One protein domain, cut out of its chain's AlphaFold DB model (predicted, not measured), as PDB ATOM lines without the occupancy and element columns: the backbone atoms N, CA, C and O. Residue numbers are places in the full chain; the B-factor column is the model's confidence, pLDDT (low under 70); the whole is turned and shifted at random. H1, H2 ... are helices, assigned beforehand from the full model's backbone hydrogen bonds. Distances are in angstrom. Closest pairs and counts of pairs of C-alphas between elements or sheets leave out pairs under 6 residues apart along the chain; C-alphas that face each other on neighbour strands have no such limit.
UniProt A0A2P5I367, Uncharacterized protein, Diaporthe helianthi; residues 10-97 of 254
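Overview. This is residues 10 to 97 of the 254 residues of an uncharacterized protein of Diaporthe helianthi (UniProt A0A2P5I367). Four helices, H2 to H5, stand in a ring as a small up-and-down bundle, each running opposite ways to the next round the ring, H5 back to H2 included. The fifth helix, H1, lies crosswise off the side of H3 and H4, close to both but clearly touching neither, and a long arc, residues 21 to 32, leads from it to H2. The 88 printed residues hold five named helices, H1 to H5 in order, and no named strand; the class is all helix. The whole is compact, with a radius of gyration of the C-alphas of 12.7 A, and the C-alphas span 40 by 32 by 20 A.

Arrangement. H1, residues 10 to 20, is close to but not clearly touching H3, residues 48 to 56; the closest C-alphas, of Leu 19 and Arg 53, are 7.8 A apart, and the lines are about perpendicular at 85 degrees. H1 is likewise close to but not clearly touching H4, residues 62 to 71, about perpendicular at 88 degrees, with the C-alphas of Ile 15 and Cys 68 closest at 7.5 A. H2, residues 33 to 42, touches H3 in a helical hairpin at a shallow tilt of 29 degrees, opposite ways; the closest C-alphas are those of Val 40 and Ala 52, 7.0 A apart. H3 and H4 touch as the next helical hairpin, at a shallow tilt of 20 degrees, opposite ways, closest at the C-alphas of Cys 54 and Cys 68, 5.8 A. H4 and H5, residues 76 to 95, touch as a third helical hairpin, opposite ways at a tilt of 36 degrees, only just steep; the closest C-alphas, of Ala 66 and Ala 79, are 5.1 A apart. H5 touches H2 with residues 82 to 89 alone, at a shallow tilt of 19 degrees, opposite ways, closest at the C-alphas of Cys 35 and Cys 89, 6.1 A. H2 and H4 are apart, as are H3 and H5. In H1, H3, H4 and H5 every O i to N i+4 pair is within hydrogen-bond range; in H2 3 of 6 are, beside 5 of 7 O i to N i+3 pairs.

Along the chain. H1 begins at C-alpha 10 (-64.585, -24.944, 8.836) and measures 15.3 A from first to last C-alpha. H2 begins at C-alpha 33 (-38.649, -39.653, 8.097) and measures 14.8 A; H3 measures 12.2 A and H4 14.3 A. H5 is the longest at 28.7 A and ends at C-alpha 95 (-29.857, -33.777, 19.322).

Size, cuts and confidence. The two C-alphas farthest apart are those of Leu 10 and Ser 97, at 40.6 A. The printed part has no cut. The link from H1 to H2 is long, with 12 residues, and the other three are tight. The mean pLDDT of the printed part is 74.0; residues 10 to 32, 58 to 60 and 96 to 97 are under 70.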
ATOM      1  N   LEU A  10     -65.748 -25.841   8.933       46.03
ATOM      2  CA  LEU A  10     -64.585 -24.944   8.836       46.03
ATOM      3  C   LEU A  10     -63.248 -25.672   9.017       46.03
ATOM      4  O   LEU A  10     -62.295 -25.373   8.296       46.03
ATOM      5  N   ALA A  11     -63.186 -26.654   9.921       49.03
ATOM      6  CA  ALA A  11     -62.012 -27.514  10.059       49.03
ATOM      7  C   ALA A  11     -61.830 -28.390   8.806       49.03
ATOM      8  O   ALA A  11     -60.731 -28.458   8.257       49.03
ATOM      9  N   GLY A  12     -62.925 -28.953   8.278       48.97
ATOM     10  CA  GLY A  12     -62.905 -29.736   7.040       48.97
ATOM     11  C   GLY A  12     -62.422 -28.943   5.818       48.97
ATOM     12  O   GLY A  12     -61.640 -29.461   5.025       48.97
ATOM     13  N   VAL A  13     -62.810 -27.667   5.681       54.66
ATOM     14  CA  VAL A  13     -62.370 -26.809   4.562       54.66
ATOM     15  C   VAL A  13     -60.885 -26.446   4.662       54.66
ATOM     16  O   VAL A  13     -60.206 -26.405   3.637       54.66
ATOM     17  N   ALA A  14     -60.347 -26.231   5.867       54.47
ATOM     18  CA  ALA A  14     -58.915 -25.979   6.047       54.47
ATOM     19  C   ALA A  14     -58.071 -27.215   5.690       54.47
ATOM     20  O   ALA A  14     -57.041 -27.094   5.027       54.47
ATOM     21  N   ILE A  15     -58.546 -28.408   6.059       57.66
ATOM     22  CA  ILE A  15     -57.898 -29.679   5.720       57.66
ATOM     23  C   ILE A  15     -58.017 -29.956   4.216       57.66
ATOM     24  O   ILE A  15     -57.027 -30.303   3.581       57.66
ATOM     25  N   ALA A  16     -59.176 -29.706   3.599       54.50
ATOM     26  CA  ALA A  16     -59.345 -29.825   2.150       54.50
ATOM     27  C   ALA A  16     -58.443 -28.847   1.373       54.50
ATOM     28  O   ALA A  16     -57.881 -29.215   0.342       54.50
ATOM     29  N   ALA A  17     -58.245 -27.625   1.877       54.69
ATOM     30  CA  ALA A  17     -57.315 -26.663   1.289       54.69
ATOM     31  C   ALA A  17     -55.851 -27.131   1.402       54.69
ATOM     32  O   ALA A  17     -55.109 -27.034   0.429       54.69
ATOM     33  N   LEU A  18     -55.457 -27.711   2.542       54.44
ATOM     34  CA  LEU A  18     -54.130 -28.317   2.729       54.44
ATOM     35  C   LEU A  18     -53.918 -29.545   1.824       54.44
ATOM     36  O   LEU A  18     -52.836 -29.720   1.268       54.44
ATOM     37  N   LEU A  19     -54.956 -30.366   1.631       54.97
ATOM     38  CA  LEU A  19     -54.931 -31.562   0.779       54.97
ATOM     39  C   LEU A  19     -54.920 -31.239  -0.725       54.97
ATOM     40  O   LEU A  19     -54.463 -32.065  -1.515       54.97
ATOM     41  N   THR A  20     -55.432 -30.072  -1.129       50.06
ATOM     42  CA  THR A  20     -55.545 -29.669  -2.544       50.06
ATOM     43  C   THR A  20     -54.398 -28.793  -3.030       50.06
ATOM     44  O   THR A  20     -54.231 -28.658  -4.240       50.06
ATOM     45  N   THR A  21     -53.562 -28.246  -2.142       50.28
ATOM     46  CA  THR A  21     -52.303 -27.618  -2.553       50.28
ATOM     47  C   THR A  21     -51.298 -28.682  -3.010       50.28
ATOM     48  O   THR A  21     -50.825 -29.459  -2.179       50.28
ATOM     49  N   PRO A  22     -50.922 -28.735  -4.305       42.50
ATOM     50  CA  PRO A  22     -49.862 -29.624  -4.755       42.50
ATOM     51  C   PRO A  22     -48.551 -29.161  -4.120       42.50
ATOM     52  O   PRO A  22     -48.007 -28.114  -4.469       42.50
ATOM     53  N   ALA A  23     -48.053 -29.932  -3.156       47.88
ATOM     54  CA  ALA A  23     -46.782 -29.684  -2.496       47.88
ATOM     55  C   ALA A  23     -45.633 -29.823  -3.512       47.88
ATOM     56  O   ALA A  23     -45.071 -30.894  -3.701       47.88
ATOM     57  N   THR A  24     -45.298 -28.727  -4.198       43.62
ATOM     58  CA  THR A  24     -44.092 -28.602  -5.040       43.62
ATOM     59  C   THR A  24     -42.895 -28.069  -4.249       43.62
ATOM     60  O   THR A  24     -41.863 -27.731  -4.823       43.62
ATOM     61  N   ALA A  25     -43.007 -27.993  -2.920       44.75
ATOM     62  CA  ALA A  25     -41.860 -27.769  -2.058       44.75
ATOM     63  C   ALA A  25     -41.077 -29.082  -1.972       44.75
ATOM     64  O   ALA A  25     -41.575 -30.071  -1.435       44.75
ATOM     65  N   ALA A  26     -39.870 -29.092  -2.543       42.06
ATOM     66  CA  ALA A  26     -38.933 -30.194  -2.382       42.06
ATOM     67  C   ALA A  26     -38.829 -30.523  -0.882       42.06
ATOM     68  O   ALA A  26     -38.524 -29.619  -0.097       42.06
ATOM     69  N   PRO A  27     -39.134 -31.762  -0.461       49.38
ATOM     70  CA  PRO A  27     -39.071 -32.117   0.942       49.38
ATOM     71  C   PRO A  27     -37.629 -31.942   1.391       49.38
ATOM     72  O   PRO A  27     -36.725 -32.580   0.846       49.38
ATOM     73  N   SER A  28     -37.395 -31.055   2.356       48.88
ATOM     74  CA  SER A  28     -36.087 -30.982   2.996       48.88
ATOM     75  C   SER A  28     -35.734 -32.387   3.509       48.88
ATOM     76  O   SER A  28     -36.640 -33.112   3.928       48.88
ATOM     77  N   PRO A  29     -34.458 -32.809   3.463       48.69
ATOM     78  CA  PRO A  29     -34.028 -34.102   3.985       48.69
ATOM     79  C   PRO A  29     -34.187 -34.084   5.504       48.69
ATOM     80  O   PRO A  29     -33.281 -33.743   6.259       48.69
ATOM     81  N   LEU A  30     -35.403 -34.355   5.953       54.22
ATOM     82  CA  LEU A  30     -35.770 -34.312   7.345       54.22
ATOM     83  C   LEU A  30     -35.326 -35.621   7.982       54.22
ATOM     84  O   LEU A  30     -35.808 -36.710   7.666       54.22
ATOM     85  N   VAL A  31     -34.381 -35.468   8.906       56.53
ATOM     86  CA  VAL A  31     -33.740 -36.492   9.746       56.53
ATOM     87  C   VAL A  31     -34.758 -37.320  10.569       56.53
ATOM     88  O   VAL A  31     -34.386 -38.266  11.248       56.53
ATOM     89  N   GLY A  32     -36.064 -37.050  10.459       66.25
ATOM     90  CA  GLY A  32     -37.144 -37.770  11.139       66.25
ATOM     91  C   GLY A  32     -37.958 -38.749  10.285       66.25
ATOM     92  O   GLY A  32     -38.792 -39.453  10.848       66.25
ATOM     93  N   ARG A  33     -37.754 -38.847   8.962       70.62
ATOM     94  CA  ARG A  33     -38.649 -39.653   8.097       70.62
ATOM     95  C   ARG A  33     -38.700 -41.140   8.443       70.62
ATOM     96  O   ARG A  33     -39.775 -41.727   8.417       70.62
ATOM     97  N   ALA A  34     -37.563 -41.741   8.792       75.25
ATOM     98  CA  ALA A  34     -37.522 -43.146   9.203       75.25
ATOM     99  C   ALA A  34     -38.241 -43.372  10.545       75.25
ATOM    100  O   ALA A  34     -38.947 -44.362  10.708       75.25
ATOM    101  N   CYS A  35     -38.114 -42.417  11.474       80.50
ATOM    102  CA  CYS A  35     -38.804 -42.441  12.763       80.50
ATOM    103  C   CYS A  35     -40.326 -42.357  12.571       80.50
ATOM    104  O   CYS A  35     -41.074 -43.148  13.134       80.50
ATOM    105  N   LEU A  36     -40.771 -41.463  11.684       79.25
ATOM    106  CA  LEU A  36     -42.178 -41.269  11.342       79.25
ATOM    107  C   LEU A  36     -42.790 -42.447  10.567       79.25
ATOM    108  O   LEU A  36     -43.943 -42.790  10.803       79.25
ATOM    109  N   ALA A  37     -42.036 -43.102   9.679       79.62
ATOM    110  CA  ALA A  37     -42.530 -44.241   8.899       79.62
ATOM    111  C   ALA A  37     -42.940 -45.440   9.776       79.62
ATOM    112  O   ALA A  37     -43.919 -46.124   9.468       79.62
ATOM    113  N   ASN A  38     -42.239 -45.663  10.894       80.19
ATOM    114  CA  ASN A  38     -42.614 -46.702  11.855       80.19
ATOM    115  C   ASN A  38     -43.939 -46.382  12.559       80.19
ATOM    116  O   ASN A  38     -44.750 -47.278  12.755       80.19
ATOM    117  N   ILE A  39     -44.200 -45.106  12.862       81.88
ATOM    118  CA  ILE A  39     -45.444 -44.675  13.521       81.88
ATOM    119  C   ILE A  39     -46.649 -44.964  12.631       81.88
ATOM    120  O   ILE A  39     -47.647 -45.487  13.107       81.88
ATOM    121  N   VAL A  40     -46.553 -44.656  11.332       81.62
ATOM    122  CA  VAL A  40     -47.657 -44.878  10.379       81.62
ATOM    123  C   VAL A  40     -48.058 -46.346  10.310       81.62
ATOM    124  O   VAL A  40     -49.228 -46.648  10.101       81.62
ATOM    125  N   SER A  41     -47.102 -47.251  10.511       83.69
ATOM    126  CA  SER A  41     -47.345 -48.693  10.466       83.69
ATOM    127  C   SER A  41     -48.056 -49.218  11.720       83.69
ATOM    128  O   SER A  41     -48.710 -50.253  11.647       83.69
ATOM    129  N   ASP A  42     -47.949 -48.504  12.844       83.69
ATOM    130  CA  ASP A  42     -48.572 -48.845  14.133       83.69
ATOM    131  C   ASP A  42     -49.956 -48.199  14.334       83.69
ATOM    132  O   ASP A  42     -50.609 -48.437  15.352       83.69
ATOM    133  N   LEU A  43     -50.395 -47.351  13.402       87.00
ATOM    134  CA  LEU A  43     -51.671 -46.649  13.476       87.00
ATOM    135  C   LEU A  43     -52.762 -47.428  12.735       87.00
ATOM    136  O   LEU A  43     -52.624 -47.728  11.551       87.00
ATOM    137  N   SER A  44     -53.888 -47.684  13.402       89.44
ATOM    138  CA  SER A  44     -55.037 -48.415  12.839       89.44
ATOM    139  C   SER A  44     -56.044 -47.481  12.157       89.44
ATOM    140  O   SER A  44     -57.238 -47.781  12.086       89.44
ATOM    141  N   CYS A  45     -55.587 -46.320  11.685       88.44
ATOM    142  CA  CYS A  45     -56.459 -45.300  11.116       88.44
ATOM    143  C   CYS A  45     -57.099 -45.775   9.806       88.44
ATOM    144  O   CYS A  45     -56.488 -46.514   9.033       88.44
ATOM    145  N   SER A  46     -58.316 -45.297   9.523       84.69
ATOM    146  CA  SER A  46     -59.088 -45.759   8.359       84.69
ATOM    147  C   SER A  46     -58.423 -45.443   7.011       84.69
ATOM    148  O   SER A  46     -58.622 -46.172   6.040       84.69
ATOM    149  N   ASP A  47     -57.609 -44.382   6.957       85.94
ATOM    150  CA  ASP A  47     -56.968 -43.912   5.731       85.94
ATOM    151  C   ASP A  47     -55.475 -43.612   5.941       85.94
ATOM    152  O   ASP A  47     -55.063 -42.513   6.328       85.94
ATOM    153  N   SER A  48     -54.642 -44.604   5.624       82.38
ATOM    154  CA  SER A  48     -53.181 -44.506   5.705       82.38
ATOM    155  C   SER A  48     -52.588 -43.429   4.785       82.38
ATOM    156  O   SER A  48     -51.535 -42.862   5.088       82.38
ATOM    157  N   SER A  49     -53.266 -43.094   3.682       84.56
ATOM    158  CA  SER A  49     -52.802 -42.074   2.737       84.56
ATOM    159  C   SER A  49     -52.974 -40.661   3.299       84.56
ATOM    160  O   SER A  49     -52.098 -39.805   3.132       84.56
ATOM    161  N   THR A  50     -54.063 -40.439   4.037       85.88
ATOM    162  CA  THR A  50     -54.330 -39.178   4.734       85.88
ATOM    163  C   THR A  50     -53.362 -38.994   5.902       85.88
ATOM    164  O   THR A  50     -52.750 -37.931   6.019       85.88
ATOM    165  N   VAL A  51     -53.101 -40.051   6.680       88.00
ATOM    166  CA  VAL A  51     -52.087 -40.049   7.753       88.00
ATOM    167  C   VAL A  51     -50.696 -39.692   7.217       88.00
ATOM    168  O   VAL A  51     -50.017 -38.820   7.766       88.00
ATOM    169  N   ALA A  52     -50.278 -40.297   6.099       84.56
ATOM    170  CA  ALA A  52     -48.991 -39.991   5.478       84.56
ATOM    171  C   ALA A  52     -48.885 -38.517   5.041       84.56
ATOM    172  O   ALA A  52     -47.828 -37.904   5.205       84.56
ATOM    173  N   ARG A  53     -49.972 -37.911   4.540       83.94
ATOM    174  CA  ARG A  53     -50.013 -36.469   4.226       83.94
ATOM    175  C   ARG A  53     -49.949 -35.590   5.472       83.94
ATOM    176  O   ARG A  53     -49.221 -34.597   5.456       83.94
ATOM    177  N   CYS A  54     -50.661 -35.951   6.538       85.75
ATOM    178  CA  CYS A  54     -50.614 -35.227   7.810       85.75
ATOM    179  C   CYS A  54     -49.177 -35.125   8.336       85.75
ATOM    180  O   CYS A  54     -48.735 -34.064   8.765       85.75
ATOM    181  N   ILE A  55     -48.414 -36.207   8.211       83.00
ATOM    182  CA  ILE A  55     -47.016 -36.264   8.639       83.00
ATOM    183  C   ILE A  55     -46.085 -35.524   7.664       83.00
ATOM    184  O   ILE A  55     -45.203 -34.777   8.086       83.00
ATOM    185  N   ALA A  56     -46.293 -35.686   6.354       78.31
ATOM    186  CA  ALA A  56     -45.444 -35.101   5.313       78.31
ATOM    187  C   ALA A  56     -45.563 -33.571   5.182       78.31
ATOM    188  O   ALA A  56     -44.727 -32.948   4.531       78.31
ATOM    189  N   THR A  57     -46.578 -32.951   5.791       76.44
ATOM    190  CA  THR A  57     -46.693 -31.481   5.865       76.44
ATOM    191  C   THR A  57     -45.790 -30.854   6.938       76.44
ATOM    192  O   THR A  57     -45.781 -29.638   7.107       76.44
ATOM    193  N   GLU A  58     -44.988 -31.682   7.614       60.31
ATOM    194  CA  GLU A  58     -43.613 -31.462   8.087       60.31
ATOM    195  C   GLU A  58     -43.221 -30.025   8.483       60.31
ATOM    196  O   GLU A  58     -42.304 -29.408   7.946       60.31
ATOM    197  N   LYS A  59     -43.956 -29.500   9.463       62.25
ATOM    198  CA  LYS A  59     -43.529 -28.616  10.576       62.25
ATOM    199  C   LYS A  59     -44.706 -28.366  11.520       62.25
ATOM    200  O   LYS A  59     -44.870 -27.302  12.111       62.25
ATOM    201  N   VAL A  60     -45.588 -29.345  11.557       57.81
ATOM    202  CA  VAL A  60     -46.929 -29.182  12.056       57.81
ATOM    203  C   VAL A  60     -46.853 -29.411  13.554       57.81
ATOM    204  O   VAL A  60     -46.462 -30.485  14.002       57.81
ATOM    205  N   ASP A  61     -47.127 -28.341  14.293       77.12
ATOM    206  CA  ASP A  61     -47.349 -28.336  15.735       77.12
ATOM    207  C   ASP A  61     -48.092 -29.616  16.158       77.12
ATOM    208  O   ASP A  61     -49.007 -30.051  15.450       77.12
ATOM    209  N   ALA A  62     -47.692 -30.237  17.271       79.69
ATOM    210  CA  ALA A  62     -48.247 -31.516  17.721       79.69
ATOM    211  C   ALA A  62     -49.788 -31.491  17.780       79.69
ATOM    212  O   ALA A  62     -50.439 -32.498  17.504       79.69
ATOM    213  N   GLU A  63     -50.372 -30.321  18.054       80.94
ATOM    214  CA  GLU A  63     -51.820 -30.108  18.016       80.94
ATOM    215  C   GLU A  63     -52.426 -30.244  16.618       80.94
ATOM    216  O   GLU A  63     -53.445 -30.911  16.451       80.94
ATOM    217  N   ILE A  64     -51.818 -29.630  15.603       83.88
ATOM    218  CA  ILE A  64     -52.354 -29.684  14.238       83.88
ATOM    219  C   ILE A  64     -52.201 -31.109  13.683       83.88
ATOM    220  O   ILE A  64     -53.074 -31.574  12.949       83.88
ATOM    221  N   LEU A  65     -51.142 -31.830  14.071       86.44
ATOM    222  CA  LEU A  65     -50.993 -33.243  13.732       86.44
ATOM    223  C   LEU A  65     -52.117 -34.077  14.360       86.44
ATOM    224  O   LEU A  65     -52.733 -34.869  13.652       86.44
ATOM    225  N   ALA A  66     -52.431 -33.858  15.641       85.50
ATOM    226  CA  ALA A  66     -53.529 -34.550  16.315       85.50
ATOM    227  C   ALA A  66     -54.879 -34.296  15.621       85.50
ATOM    228  O   ALA A  66     -55.585 -35.247  15.305       85.50
ATOM    229  N   THR A  67     -55.195 -33.040  15.278       85.94
ATOM    230  CA  THR A  67     -56.427 -32.704  14.541       85.94
ATOM    231  C   THR A  67     -56.460 -33.330  13.142       85.94
ATOM    232  O   THR A  67     -57.515 -33.750  12.670       85.94
ATOM    233  N   CYS A  68     -55.315 -33.415  12.460       89.38
ATOM    234  CA  CYS A  68     -55.228 -34.042  11.142       89.38
ATOM    235  C   CYS A  68     -55.444 -35.563  11.216       89.38
ATOM    236  O   CYS A  68     -56.130 -36.128  10.367       89.38
ATOM    237  N   LEU A  69     -54.907 -36.218  12.249       90.31
ATOM    238  CA  LEU A  69     -55.103 -37.648  12.502       90.31
ATOM    239  C   LEU A  69     -56.550 -37.962  12.904       90.31
ATOM    240  O   LEU A  69     -57.126 -38.926  12.406       90.31
ATOM    241  N   GLU A  70     -57.174 -37.118  13.723       89.00
ATOM    242  CA  GLU A  70     -58.595 -37.239  14.065       89.00
ATOM    243  C   GLU A  70     -59.477 -37.128  12.809       89.00
ATOM    244  O   GLU A  70     -60.352 -37.961  12.575       89.00
ATOM    245  N   ALA A  71     -59.174 -36.177  11.916       86.62
ATOM    246  CA  ALA A  71     -59.857 -36.051  10.627       86.62
ATOM    247  C   ALA A  71     -59.599 -37.235   9.673       86.62
ATOM    248  O   ALA A  71     -60.429 -37.511   8.807       86.62
ATOM    249  N   ALA A  72     -58.480 -37.948   9.834       88.94
ATOM    250  CA  ALA A  72     -58.187 -39.195   9.122       88.94
ATOM    251  C   ALA A  72     -58.936 -40.416   9.705       88.94
ATOM    252  O   ALA A  72     -58.809 -41.535   9.193       88.94
ATOM    253  N   GLY A  73     -59.718 -40.215  10.773       92.25
ATOM    254  CA  GLY A  73     -60.457 -41.264  11.467       92.25
ATOM    255  C   GLY A  73     -59.597 -42.087  12.424       92.25
ATOM    256  O   GLY A  73     -59.958 -43.224  12.723       92.25
ATOM    257  N   CYS A  74     -58.453 -41.562  12.869       92.06
ATOM    258  CA  CYS A  74     -57.702 -42.161  13.969       92.06
ATOM    259  C   CYS A  74     -58.447 -41.945  15.292       92.06
ATOM    260  O   CYS A  74     -59.102 -40.919  15.490       92.06
ATOM    261  N   THR A  75     -58.306 -42.882  16.225       92.44
ATOM    262  CA  THR A  75     -58.805 -42.678  17.593       92.44
ATOM    263  C   THR A  75     -57.992 -41.598  18.322       92.44
ATOM    264  O   THR A  75     -56.825 -41.363  17.997       92.44
ATOM    265  N   GLU A  76     -58.582 -40.937  19.327       88.12
ATOM    266  CA  GLU A  76     -57.873 -39.920  20.131       88.12
ATOM    267  C   GLU A  76     -56.593 -40.487  20.771       88.12
ATOM    268  O   GLU A  76     -55.563 -39.810  20.817       88.12
ATOM    269  N   ASP A  77     -56.634 -41.744  21.225       88.62
ATOM    270  CA  ASP A  77     -55.496 -42.430  21.841       88.62
ATOM    271  C   ASP A  77     -54.340 -42.634  20.846       88.62
ATOM    272  O   ASP A  77     -53.171 -42.398  21.165       88.62
ATOM    273  N   GLU A  78     -54.662 -43.017  19.608       89.38
ATOM    274  CA  GLU A  78     -53.696 -43.166  18.517       89.38
ATOM    275  C   GLU A  78     -53.107 -41.820  18.086       89.38
ATOM    276  O   GLU A  78     -51.890 -41.707  17.910       89.38
ATOM    277  N   ALA A  79     -53.943 -40.783  17.975       87.62
ATOM    278  CA  ALA A  79     -53.501 -39.430  17.657       87.62
ATOM    279  C   ALA A  79     -52.555 -38.876  18.737       87.62
ATOM    280  O   ALA A  79     -51.504 -38.313  18.417       87.62
ATOM    281  N   GLY A  80     -52.873 -39.102  20.017       85.25
ATOM    282  CA  GLY A  80     -52.017 -38.734  21.146       85.25
ATOM    283  C   GLY A  80     -50.680 -39.480  21.143       85.25
ATOM    284  O   GLY A  80     -49.626 -38.864  21.329       85.25
ATOM    285  N   LYS A  81     -50.696 -40.791  20.866       86.06
ATOM    286  CA  LYS A  81     -49.477 -41.604  20.732       86.06
ATOM    287  C   LYS A  81     -48.604 -41.102  19.578       86.06
ATOM    288  O   LYS A  81     -47.405 -40.904  19.766       86.06
ATOM    289  N   ALA A  82     -49.192 -40.840  18.413       86.50
ATOM    290  CA  ALA A  82     -48.474 -40.327  17.248       86.50
ATOM    291  C   ALA A  82     -47.851 -38.945  17.502       86.50
ATOM    292  O   ALA A  82     -46.696 -38.718  17.132       86.50
ATOM    293  N   ALA A  83     -48.573 -38.042  18.171       85.75
ATOM    294  CA  ALA A  83     -48.069 -36.721  18.542       85.75
ATOM    295  C   ALA A  83     -46.848 -36.816  19.473       85.75
ATOM    296  O   ALA A  83     -45.822 -36.186  19.210       85.75
ATOM    297  N   TRP A  84     -46.915 -37.664  20.504       85.38
ATOM    298  CA  TRP A  84     -45.797 -37.865  21.429       85.38
ATOM    299  C   TRP A  84     -44.561 -38.464  20.750       85.38
ATOM    300  O   TRP A  84     -43.446 -37.978  20.953       85.38
ATOM    301  N   ILE A  85     -44.737 -39.500  19.918       84.62
ATOM    302  CA  ILE A  85     -43.602 -40.099  19.203       84.62
ATOM    303  C   ILE A  85     -43.000 -39.072  18.238       84.62
ATOM    304  O   ILE A  85     -41.779 -38.961  18.156       84.62
ATOM    305  N   THR A  86     -43.824 -38.263  17.566       84.44
ATOM    306  CA  THR A  86     -43.344 -37.195  16.674       84.44
ATOM    307  C   THR A  86     -42.491 -36.169  17.424       84.44
ATOM    308  O   THR A  86     -41.411 -35.815  16.951       84.44
ATOM    309  N   GLU A  87     -42.910 -35.747  18.621       84.06
ATOM    310  CA  GLU A  87     -42.123 -34.860  19.486       84.06
ATOM    311  C   GLU A  87     -40.776 -35.500  19.858       84.06
ATOM    312  O   GLU A  87     -39.724 -34.868  19.737       84.06
ATOM    313  N   LYS A  88     -40.774 -36.789  20.221       84.12
ATOM    314  CA  LYS A  88     -39.544 -37.539  20.510       84.12
ATOM    315  C   LYS A  88     -38.629 -37.664  19.295       84.12
ATOM    316  O   LYS A  88     -37.427 -37.444  19.436       84.12
ATOM    317  N   CYS A  89     -39.172 -37.950  18.113       84.31
ATOM    318  CA  CYS A  89     -38.418 -37.985  16.861       84.31
ATOM    319  C   CYS A  89     -37.788 -36.618  16.559       84.31
ATOM    320  O   CYS A  89     -36.650 -36.548  16.100       84.31
ATOM    321  N   GLN A  90     -38.506 -35.525  16.828       82.94
ATOM    322  CA  GLN A  90     -38.026 -34.168  16.577       82.94
ATOM    323  C   GLN A  90     -36.950 -33.738  17.582       82.94
ATOM    324  O   GLN A  90     -35.941 -33.146  17.185       82.94
ATOM    325  N   MET A  91     -37.120 -34.073  18.864       81.69
ATOM    326  CA  MET A  91     -36.089 -33.875  19.885       81.69
ATOM    327  C   MET A  91     -34.834 -34.673  19.539       81.69
ATOM    328  O   MET A  91     -33.747 -34.104  19.511       81.69
ATOM    329  N   ALA A  92     -34.989 -35.952  19.178       80.06
ATOM    330  CA  ALA A  92     -33.882 -36.787  18.735       80.06
ATOM    331  C   ALA A  92     -33.189 -36.169  17.517       80.06
ATOM    332  O   ALA A  92     -31.981 -35.973  17.560       80.06
ATOM    333  N   ALA A  93     -33.924 -35.760  16.479       76.88
ATOM    334  CA  ALA A  93     -33.354 -35.109  15.299       76.88
ATOM    335  C   ALA A  93     -32.592 -33.813  15.637       76.88
ATOM    336  O   ALA A  93     -31.571 -33.525  15.018       76.88
ATOM    337  N   SER A  94     -33.049 -33.065  16.645       76.44
ATOM    338  CA  SER A  94     -32.382 -31.843  17.121       76.44
ATOM    339  C   SER A  94     -31.111 -32.140  17.928       76.44
ATOM    340  O   SER A  94     -30.196 -31.324  17.957       76.44
ATOM    341  N   THR A  95     -31.037 -33.305  18.576       75.00
ATOM    342  CA  THR A  95     -29.857 -33.777  19.322       75.00
ATOM    343  C   THR A  95     -28.877 -34.565  18.433       75.00
ATOM    344  O   THR A  95     -27.691 -34.667  18.742       75.00
ATOM    345  N   SER A  96     -29.340 -35.078  17.291       56.81
ATOM    346  CA  SER A  96     -28.621 -36.020  16.418       56.81
ATOM    347  C   SER A  96     -27.713 -35.358  15.380       56.81
ATOM    348  O   SER A  96     -27.683 -35.769  14.222       56.81
ATOM    349  N   SER A  97     -26.891 -34.393  15.788       54.69
ATOM    350  CA  SER A  97     -25.603 -34.209  15.106       54.69
ATOM    351  C   SER A  97     -24.581 -35.285  15.502       54.69
ATOM    352  O   SER A  97     -23.564 -35.409  14.828       54.69
TER     353      SER A  97